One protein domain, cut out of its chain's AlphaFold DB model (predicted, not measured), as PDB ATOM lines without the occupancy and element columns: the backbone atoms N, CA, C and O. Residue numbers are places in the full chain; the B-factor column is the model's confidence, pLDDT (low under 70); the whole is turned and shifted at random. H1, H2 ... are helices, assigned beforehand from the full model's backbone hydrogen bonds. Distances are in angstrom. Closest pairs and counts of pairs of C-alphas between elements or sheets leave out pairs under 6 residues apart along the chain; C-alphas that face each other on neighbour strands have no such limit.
ATOM      1  N   ALA A   7     144.734  61.090  92.677       75.94
ATOM      2  CA  ALA A   7     145.901  60.295  93.060       75.94
ATOM      3  C   ALA A   7     145.574  59.126  94.009       75.94
ATOM      4  O   ALA A   7     146.329  58.162  94.057       75.94
ATOM      5  N   PHE A   8     144.442  59.184  94.714       74.88
ATOM      6  CA  PHE A   8     144.047  58.195  95.714       74.88
ATOM      7  C   PHE A   8     143.054  57.138  95.193       74.88
ATOM      8  O   PHE A   8     142.511  56.351  95.959       74.88
ATOM      9  N   GLY A   9     142.801  57.103  93.882       84.25
ATOM     10  CA  GLY A   9     141.777  56.239  93.295       84.25
ATOM     11  C   GLY A   9     140.381  56.867  93.339       84.25
ATOM     12  O   GLY A   9     140.079  57.737  94.150       84.25
ATOM     13  N   GLU A  10     139.527  56.466  92.396       86.75
ATOM     14  CA  GLU A  10     138.252  57.146  92.139       86.75
ATOM     15  C   GLU A  10     137.281  57.089  93.326       86.75
ATOM     16  O   GLU A  10     136.613  58.079  93.625       86.75
ATOM     17  N   GLU A  11     137.199  55.940  93.994       87.62
ATOM     18  CA  GLU A  11     136.273  55.720  95.105       87.62
ATOM     19  C   GLU A  11     136.612  56.609  96.305       87.62
ATOM     20  O   GLU A  11     135.765  57.376  96.767       87.62
ATOM     21  N   TYR A  12     137.872  56.597  96.739       86.19
ATOM     22  CA  TYR A  12     138.319  57.447  97.838       86.19
ATOM     23  C   TYR A  12     138.275  58.933  97.468       86.19
ATOM     24  O   TYR A  12     137.831  59.756  98.262       86.19
ATOM     25  N   ALA A  13     138.617  59.290  96.224       87.75
ATOM     26  CA  ALA A  13     138.509  60.667  95.748       87.75
ATOM     27  C   ALA A  13     137.077  61.222  95.831       87.75
ATOM     28  O   ALA A  13     136.882  62.405  96.119       87.75
ATOM     29  N   LYS A  14     136.070  60.381  95.565       89.50
ATOM     30  CA  LYS A  14     134.653  60.740  95.714       89.50
ATOM     31  C   LYS A  14     134.255  60.871  97.183       89.50
ATOM     32  O   LYS A  14     133.565  61.832  97.511       89.50
ATOM     33  N   ALA A  15     134.701  59.949  98.039       90.12
ATOM     34  CA  ALA A  15     134.440  60.005  99.476       90.12
ATOM     35  C   ALA A  15     135.009  61.294 100.096       90.12
ATOM     36  O   ALA A  15     134.265  62.043 100.723       90.12
ATOM     37  N   LEU A  16     136.273  61.621  99.809       89.38
ATOM     38  CA  LEU A  16     136.920  62.851 100.278       89.38
ATOM     39  C   LEU A  16     136.225  64.118  99.773       89.38
ATOM     40  O   LEU A  16     136.007  65.053 100.534       89.38
ATOM     41  N   ALA A  17     135.850  64.161  98.491       90.75
ATOM     42  CA  ALA A  17     135.170  65.332  97.943       90.75
ATOM     43  C   ALA A  17     133.822  65.598  98.634       90.75
ATOM     44  O   ALA A  17     133.458  66.755  98.832       90.75
ATOM     45  N   ARG A  18     133.093  64.537  99.002       93.62
ATOM     46  CA  ARG A  18     131.842  64.657  99.757       93.62
ATOM     47  C   ARG A  18     132.099  65.070 101.206       93.62
ATOM     48  O   ARG A  18     131.381  65.931 101.706       93.62
ATOM     49  N   PHE A  19     133.114  64.490 101.848       93.56
ATOM     50  CA  PHE A  19     133.514  64.862 103.203       93.56
ATOM     51  C   PHE A  19     133.840  66.353 103.293       93.56
ATOM     52  O   PHE A  19     133.257  67.037 104.126       93.56
ATOM     53  N   ASP A  20     134.669  66.881 102.389       92.69
ATOM     54  CA  ASP A  20     135.012  68.308 102.373       92.69
ATOM     55  C   ASP A  20     133.785  69.203 102.212       92.69
ATOM     56  O   ASP A  20     133.648  70.214 102.893       92.69
ATOM     57  N   GLU A  21     132.867  68.837 101.314       95.19
ATOM     58  CA  GLU A  21     131.652  69.620 101.103       95.19
ATOM     59  C   GLU A  21     130.771  69.625 102.361       95.19
ATOM     60  O   GLU A  21     130.214  70.664 102.726       95.19
ATOM     61  N   ALA A  22     130.637  68.476 103.032       96.31
ATOM     62  CA  ALA A  22     129.911  68.369 104.292       96.31
ATOM     63  C   ALA A  22     130.612  69.151 105.412       96.31
ATOM     64  O   ALA A  22     129.946  69.872 106.151       96.31
ATOM     65  N   HIS A  23     131.939  69.068 105.490       95.88
ATOM     66  CA  HIS A  23     132.779  69.779 106.446       95.88
ATOM     67  C   HIS A  23     132.648  71.302 106.297       95.88
ATOM     68  O   HIS A  23     132.303  71.988 107.257       95.88
ATOM     69  N   ASP A  24     132.792  71.836 105.083       96.31
ATOM     70  CA  ASP A  24     132.648  73.271 104.815       96.31
ATOM     71  C   ASP A  24     131.233  73.772 105.141       96.31
ATOM     72  O   ASP A  24     131.046  74.832 105.749       96.31
ATOM     73  N   LYS A  25     130.201  73.000 104.771       98.00
ATOM     74  CA  LYS A  25     128.805  73.316 105.122       98.00
ATOM     75  C   LYS A  25     128.588  73.306 106.632       98.00
ATOM     76  O   LYS A  25     127.860  74.160 107.142       98.00
ATOM     77  N   TYR A  26     129.197  72.350 107.325       98.31
ATOM     78  CA  TYR A  26     129.108  72.199 108.766       98.31
ATOM     79  C   TYR A  26     129.720  73.405 109.484       98.31
ATOM     80  O   TYR A  26     129.025  74.070 110.256       98.31
ATOM     81  N   LEU A  27     130.974  73.748 109.164       97.56
ATOM     82  CA  LEU A  27     131.675  74.894 109.750       97.56
ATOM     83  C   LEU A  27     130.948  76.209 109.462       97.56
ATOM     84  O   LEU A  27     130.745  77.019 110.365       97.56
ATOM     85  N   LYS A  28     130.429  76.386 108.243       98.19
ATOM     86  CA  LYS A  28     129.619  77.562 107.900       98.19
ATOM     87  C   LYS A  28     128.348  77.685 108.750       98.19
ATOM     88  O   LYS A  28     127.881  78.799 108.986       98.19
ATOM     89  N   LYS A  29     127.755  76.564 109.172       98.19
ATOM     90  CA  LYS A  29     126.507  76.536 109.950       98.19
ATOM     91  C   LYS A  29     126.744  76.692 111.453       98.19
ATOM     92  O   LYS A  29     125.973  77.396 112.101       98.19
ATOM     93  N   PHE A  30     127.764  76.034 112.002       98.12
ATOM     94  CA  PHE A  30     127.990  75.942 113.450       98.12
ATOM     95  C   PHE A  30     129.220  76.719 113.954       98.12
ATOM     96  O   PHE A  30     129.380  76.875 115.164       98.12
ATOM     97  N   GLY A  31     130.039  77.263 113.051       97.75
ATOM     98  CA  GLY A  31     131.236  78.059 113.335       97.75
ATOM     99  C   GLY A  31     132.539  77.276 113.157       97.75
ATOM    100  O   GLY A  31     132.564  76.059 113.310       97.75
ATOM    101  N   GLU A  32     133.636  77.981 112.882       96.12
ATOM    102  CA  GLU A  32     134.961  77.390 112.610       96.12
ATOM    103  C   GLU A  32     135.458  76.476 113.744       96.12
ATOM    104  O   GLU A  32     135.970  75.394 113.499       96.12
ATOM    105  N   ASN A  33     135.200  76.854 115.000       96.56
ATOM    106  CA  ASN A  33     135.686  76.119 116.174       96.56
ATOM    107  C   ASN A  33     134.754  74.965 116.599       96.56
ATOM    108  O   ASN A  33     134.862  74.438 117.710       96.56
ATOM    109  N   SER A  34     133.747  74.627 115.784       96.69
ATOM    110  CA  SER A  34     132.717  73.643 116.151       96.69
ATOM    111  C   SER A  34     133.214  72.195 116.104       96.69
ATOM    112  O   SER A  34     132.619  71.346 116.765       96.69
ATOM    113  N   LEU A  35     134.328  71.937 115.410       96.00
ATOM    114  CA  LEU A  35     134.953  70.617 115.281       96.00
ATOM    115  C   LEU A  35     136.286  70.465 116.039       96.00
ATOM    116  O   LEU A  35     136.820  69.363 116.062       96.00
ATOM    117  N   ASP A  36     136.787  71.504 116.727       94.81
ATOM    118  CA  ASP A  36     138.115  71.531 117.387       94.81
ATOM    119  C   ASP A  36     138.419  70.330 118.295       94.81
ATOM    120  O   ASP A  36     139.579  69.990 118.519       94.81
ATOM    121  N   ARG A  37     137.379  69.743 118.897       95.06
ATOM    122  CA  ARG A  37     137.484  68.610 119.830       95.06
ATOM    123  C   ARG A  37     136.500  67.498 119.485       95.06
ATOM    124  O   ARG A  37     135.910  66.885 120.376       95.06
ATOM    125  N   VAL A  38     136.269  67.292 118.193       93.94
ATOM    126  CA  VAL A  38     135.483  66.177 117.658       93.94
ATOM    127  C   VAL A  38     136.445  65.173 117.038       93.94
ATOM    128  O   VAL A  38     137.327  65.539 116.271       93.94
ATOM    129  N   LEU A  39     136.271  63.894 117.365       89.56
ATOM    130  CA  LEU A  39     137.058  62.819 116.765       89.56
ATOM    131  C   LEU A  39     136.462  62.451 115.409       89.56
ATOM    132  O   LEU A  39     135.561  61.613 115.324       89.56
ATOM    133  N   LEU A  40     136.959  63.105 114.366       88.31
ATOM    134  CA  LEU A  40     136.806  62.651 112.989       88.31
ATOM    135  C   LEU A  40     138.062  61.867 112.605       88.31
ATOM    136  O   LEU A  40     139.149  62.131 113.115       88.31
ATOM    137  N   SER A  41     137.905  60.888 111.731       80.31
ATOM    138  CA  SER A  41     139.022  60.144 111.161       80.31
ATOM    139  C   SER A  41     139.778  61.107 110.253       80.31
ATOM    140  O   SER A  41     139.200  61.692 109.333       80.31
ATOM    141  N   GLU A  42     141.062  61.324 110.525       68.38
ATOM    142  CA  GLU A  42     141.883  62.126 109.628       68.38
ATOM    143  C   GLU A  42     142.062  61.360 108.312       68.38
ATOM    144  O   GLU A  42     142.488  60.201 108.333       68.38
ATOM    145  N   PRO A  43     141.757  61.964 107.151       61.19
ATOM    146  CA  PRO A  43     142.026  61.313 105.882       61.19
ATOM    147  C   PRO A  43     143.538  61.132 105.712       61.19
ATOM    148  O   PRO A  43     144.289  62.099 105.555       61.19
ATOM    149  N   LEU A  44     143.997  59.880 105.766       62.25
ATOM    150  CA  LEU A  44     145.414  59.551 105.662       62.25
ATOM    151  C   LEU A  44     145.958  59.882 104.263       62.25
ATOM    152  O   LEU A  44     145.364  59.575 103.233       62.25
ATOM    153  N   ILE A  45     147.161  60.461 104.222       57.50
ATOM    154  CA  ILE A  45     147.849  60.950 103.008       57.50
ATOM    155  C   ILE A  45     148.526  59.801 102.213       57.50
ATOM    156  O   ILE A  45     149.427  60.021 101.400       57.50
ATOM    157  N   HIS A  46     148.148  58.544 102.461       65.12
ATOM    158  CA  HIS A  46     148.757  57.346 101.863       65.12
ATOM    159  C   HIS A  46     147.820  56.669 100.855       65.12
ATOM    160  O   HIS A  46     146.790  57.229 100.493       65.12
ATOM    161  N   GLN A  47     148.194  55.489 100.335       72.94
ATOM    162  CA  GLN A  47     147.267  54.696  99.521       72.94
ATOM    163  C   GLN A  47     146.066  54.311 100.392       72.94
ATOM    164  O   GLN A  47     146.256  53.549 101.342       72.94
ATOM    165  N   PRO A  48     144.862  54.818 100.089       75.12
ATOM    166  CA  PRO A  48     143.698  54.525 100.895       75.12
ATOM    167  C   PRO A  48     143.318  53.061 100.732       75.12
ATOM    168  O   PRO A  48     143.294  52.492  99.636       75.12
ATOM    169  N   THR A  49     143.001  52.456 101.855       81.56
ATOM    170  CA  THR A  49     142.354  51.165 101.947       81.56
ATOM    171  C   THR A  49     140.839  51.342 101.850       81.56
ATOM    172  O   THR A  49     140.292  52.446 101.886       81.56
ATOM    173  N   LYS A  50     140.121  50.222 101.761       82.19
ATOM    174  CA  LYS A  50     138.660  50.239 101.862       82.19
ATOM    175  C   LYS A  50     138.177  50.766 103.223       82.19
ATOM    176  O   LYS A  50     137.136  51.411 103.276       82.19
ATOM    177  N   LEU A  51     138.938  50.521 104.294       83.69
ATOM    178  CA  LEU A  51     138.606  51.020 105.629       83.69
ATOM    179  C   LEU A  51     138.578  52.553 105.643       83.69
ATOM    180  O   LEU A  51     137.617  53.127 106.139       83.69
ATOM    181  N   ASP A  52     139.545  53.199 104.989       86.25
ATOM    182  CA  ASP A  52     139.601  54.663 104.904       86.25
ATOM    183  C   ASP A  52     138.378  55.244 104.172       86.25
ATOM    184  O   ASP A  52     137.850  56.292 104.551       86.25
ATOM    185  N   VAL A  53     137.892  54.563 103.126       88.62
ATOM    186  CA  VAL A  53     136.659  54.947 102.412       88.62
ATOM    187  C   VAL A  53     135.447  54.852 103.341       88.62
ATOM    188  O   VAL A  53     134.612  55.762 103.362       88.62
ATOM    189  N   ASP A  54     135.330  53.755 104.087       90.62
ATOM    190  CA  ASP A  54     134.205  53.512 104.989       90.62
ATOM    191  C   ASP A  54     134.198  54.519 106.153       90.62
ATOM    192  O   ASP A  54     133.147  55.087 106.463       90.62
ATOM    193  N   GLU A  55     135.363  54.818 106.734       91.38
ATOM    194  CA  GLU A  55     135.549  55.832 107.780       91.38
ATOM    195  C   GLU A  55     135.219  57.243 107.275       91.38
ATOM    196  O   GLU A  55     134.381  57.928 107.865       91.38
ATOM    197  N   THR A  56     135.755  57.636 106.114       91.69
ATOM    198  CA  THR A  56     135.452  58.939 105.487       91.69
ATOM    199  C   THR A  56     133.949  59.096 105.242       91.69
ATOM    200  O   THR A  56     133.355  60.144 105.515       91.69
ATOM    201  N   ASN A  57     133.287  58.043 104.749       93.38
ATOM    202  CA  ASN A  57     131.842  58.060 104.527       93.38
ATOM    203  C   ASN A  57     131.046  58.114 105.837       93.38
ATOM    204  O   ASN A  57     129.994  58.756 105.876       93.38
ATOM    205  N   ARG A  58     131.514  57.442 106.894       95.31
ATOM    206  CA  ARG A  58     130.893  57.489 108.222       95.31
ATOM    207  C   ARG A  58     130.934  58.907 108.781       95.31
ATOM    208  O   ARG A  58     129.897  59.426 109.182       95.31
ATOM    209  N   ASP A  59     132.094  59.545 108.736       95.19
ATOM    210  CA  ASP A  59     132.283  60.885 109.290       95.19
ATOM    211  C   ASP A  59     131.503  61.931 108.491       95.19
ATOM    212  O   ASP A  59     130.855  62.805 109.061       95.19
ATOM    213  N   THR A  60     131.448  61.767 107.166       96.25
ATOM    214  CA  THR A  60     130.579  62.573 106.299       96.25
ATOM    215  C   THR A  60     129.114  62.501 106.743       96.25
ATOM    216  O   THR A  60     128.463  63.537 106.870       96.25
ATOM    217  N   ARG A  61     128.592  61.295 107.017       97.50
ATOM    218  CA  ARG A  61     127.205  61.120 107.485       97.50
ATOM    219  C   ARG A  61     126.975  61.784 108.838       97.50
ATOM    220  O   ARG A  61     125.950  62.428 109.011       97.50
ATOM    221  N   MET A  62     127.930  61.692 109.765       97.25
ATOM    222  CA  MET A  62     127.824  62.369 111.065       97.25
ATOM    223  C   MET A  62     127.681  63.891 110.909       97.25
ATOM    224  O   MET A  62     126.861  64.507 111.592       97.25
ATOM    225  N   LEU A  63     128.443  64.501 109.996       97.88
ATOM    226  CA  LEU A  63     128.349  65.935 109.707       97.88
ATOM    227  C   LEU A  63     127.003  66.300 109.065       97.88
ATOM    228  O   LEU A  63     126.367  67.270 109.482       97.88
ATOM    229  N   GLU A  64     126.554  65.524 108.077       97.94
ATOM    230  CA  GLU A  64     125.264  65.723 107.405       97.94
ATOM    231  C   GLU A  64     124.088  65.599 108.388       97.94
ATOM    232  O   GLU A  64     123.255  66.502 108.460       97.94
ATOM    233  N   GLU A  65     124.059  64.555 109.221       98.31
ATOM    234  CA  GLU A  65     123.020  64.349 110.238       98.31
ATOM    235  C   GLU A  65     122.987  65.494 111.260       98.31
ATOM    236  O   GLU A  65     121.917  65.951 111.666       98.31
ATOM    237  N   ALA A  66     124.148  65.998 111.677       98.12
ATOM    238  CA  ALA A  66     124.229  67.138 112.581       98.12
ATOM    239  C   ALA A  66     123.686  68.429 111.936       98.12
ATOM    240  O   ALA A  66     122.966  69.200 112.582       98.12
ATOM    241  N   ILE A  67     123.968  68.649 110.644       98.31
ATOM    242  CA  ILE A  67     123.403  69.753 109.854       98.31
ATOM    243  C   ILE A  67     121.878  69.630 109.761       98.31
ATOM    244  O   ILE A  67     121.183  70.616 110.032       98.31
ATOM    245  N   GLU A  68     121.369  68.450 109.397       98.31
ATOM    246  CA  GLU A  68     119.939  68.163 109.220       98.31
ATOM    247  C   GLU A  68     119.156  68.356 110.520       98.31
ATOM    248  O   GLU A  68     118.128  69.034 110.538       98.31
ATOM    249  N   ASN A  69     119.688  67.844 111.629       98.00
ATOM    250  CA  ASN A  69     119.070  67.963 112.948       98.00
ATOM    251  C   ASN A  69     119.318  69.323 113.617       98.00
ATOM    252  O   ASN A  69     118.841  69.561 114.728       98.00
ATOM    253  N   ASN A  70     120.072  70.219 112.967       97.75
ATOM    254  CA  ASN A  70     120.477  71.515 113.507       97.75
ATOM    255  C   ASN A  70     121.116  71.409 114.907       97.75
ATOM    256  O   ASN A  70     120.923  72.278 115.759       97.75
ATOM    257  N   LYS A  71     121.866  70.331 115.144       97.94
ATOM    258  CA  LYS A  71     122.514  70.032 116.418       97.94
ATOM    259  C   LYS A  71     123.999  69.784 116.153       97.94
ATOM    260  O   LYS A  71     124.306  68.802 115.483       97.94
ATOM    261  N   PRO A  72     124.915  70.635 116.653       97.56
ATOM    262  CA  PRO A  72     126.337  70.409 116.452       97.56
ATOM    263  C   PRO A  72     126.781  69.105 117.132       97.56
ATOM    264  O   PRO A  72     126.146  68.630 118.078       97.56
ATOM    265  N   LEU A  73     127.880  68.539 116.636       97.56
ATOM    266  CA  LEU A  73     128.517  67.371 117.206       97.56
ATOM    267  C   LEU A  73     129.064  67.771 118.570       97.56
ATOM    268  O   LEU A  73     129.504  68.904 118.784       97.56
ATOM    269  N   GLU A  74     128.979  66.845 119.514       96.31
ATOM    270  CA  GLU A  74     129.435  67.101 120.867       96.31
ATOM    271  C   GLU A  74     130.957  67.208 120.882       96.31
ATOM    272  O   GLU A  74     131.668  66.301 120.449       96.31
TER     273      GLU A  74
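AT A GLANCE: This is residues 7 to 74 of the 86 residues of an uncharacterized protein of Megamonas hypermegale (UniProt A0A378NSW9). Two long helices, H1 and then H2, lie side by side and run the same way, and the long link of residues 31 to 49 returns along one side of the pair. After H2, residues 69 to 74 turn aside. The printed part has 68 residues and is all helix, with no named strand. It is compact, with a radius of gyration of the C-alphas of 12.1 A, and elongated, spanning 33 by 20 by 16 A.

IN THESE COORDINATES: Find C-alpha 10 at (138.252, 57.146, 92.139); from there H1, residues 10 to 30, runs 30.2 A. H2, residues 50 to 68, runs 26.9 A and ends at C-alpha 68, at (119.939, 68.163, 109.220).

HOW THE PARTS SIT: Look at Phe 19 and Thr 60: H1 and H2 touch, and these are their closest C-alphas, 4.8 A apart. Their lines stand at a shallow tilt of 27 degrees. In both helices every O i to N i+4 pair is within hydrogen-bond range.

THE WHOLE: The C-alphas of Gln 47 and Asn 70 are the two farthest apart, 34.6 A. The printed part has no cut. Residues 42 to 46 have pLDDT under 70.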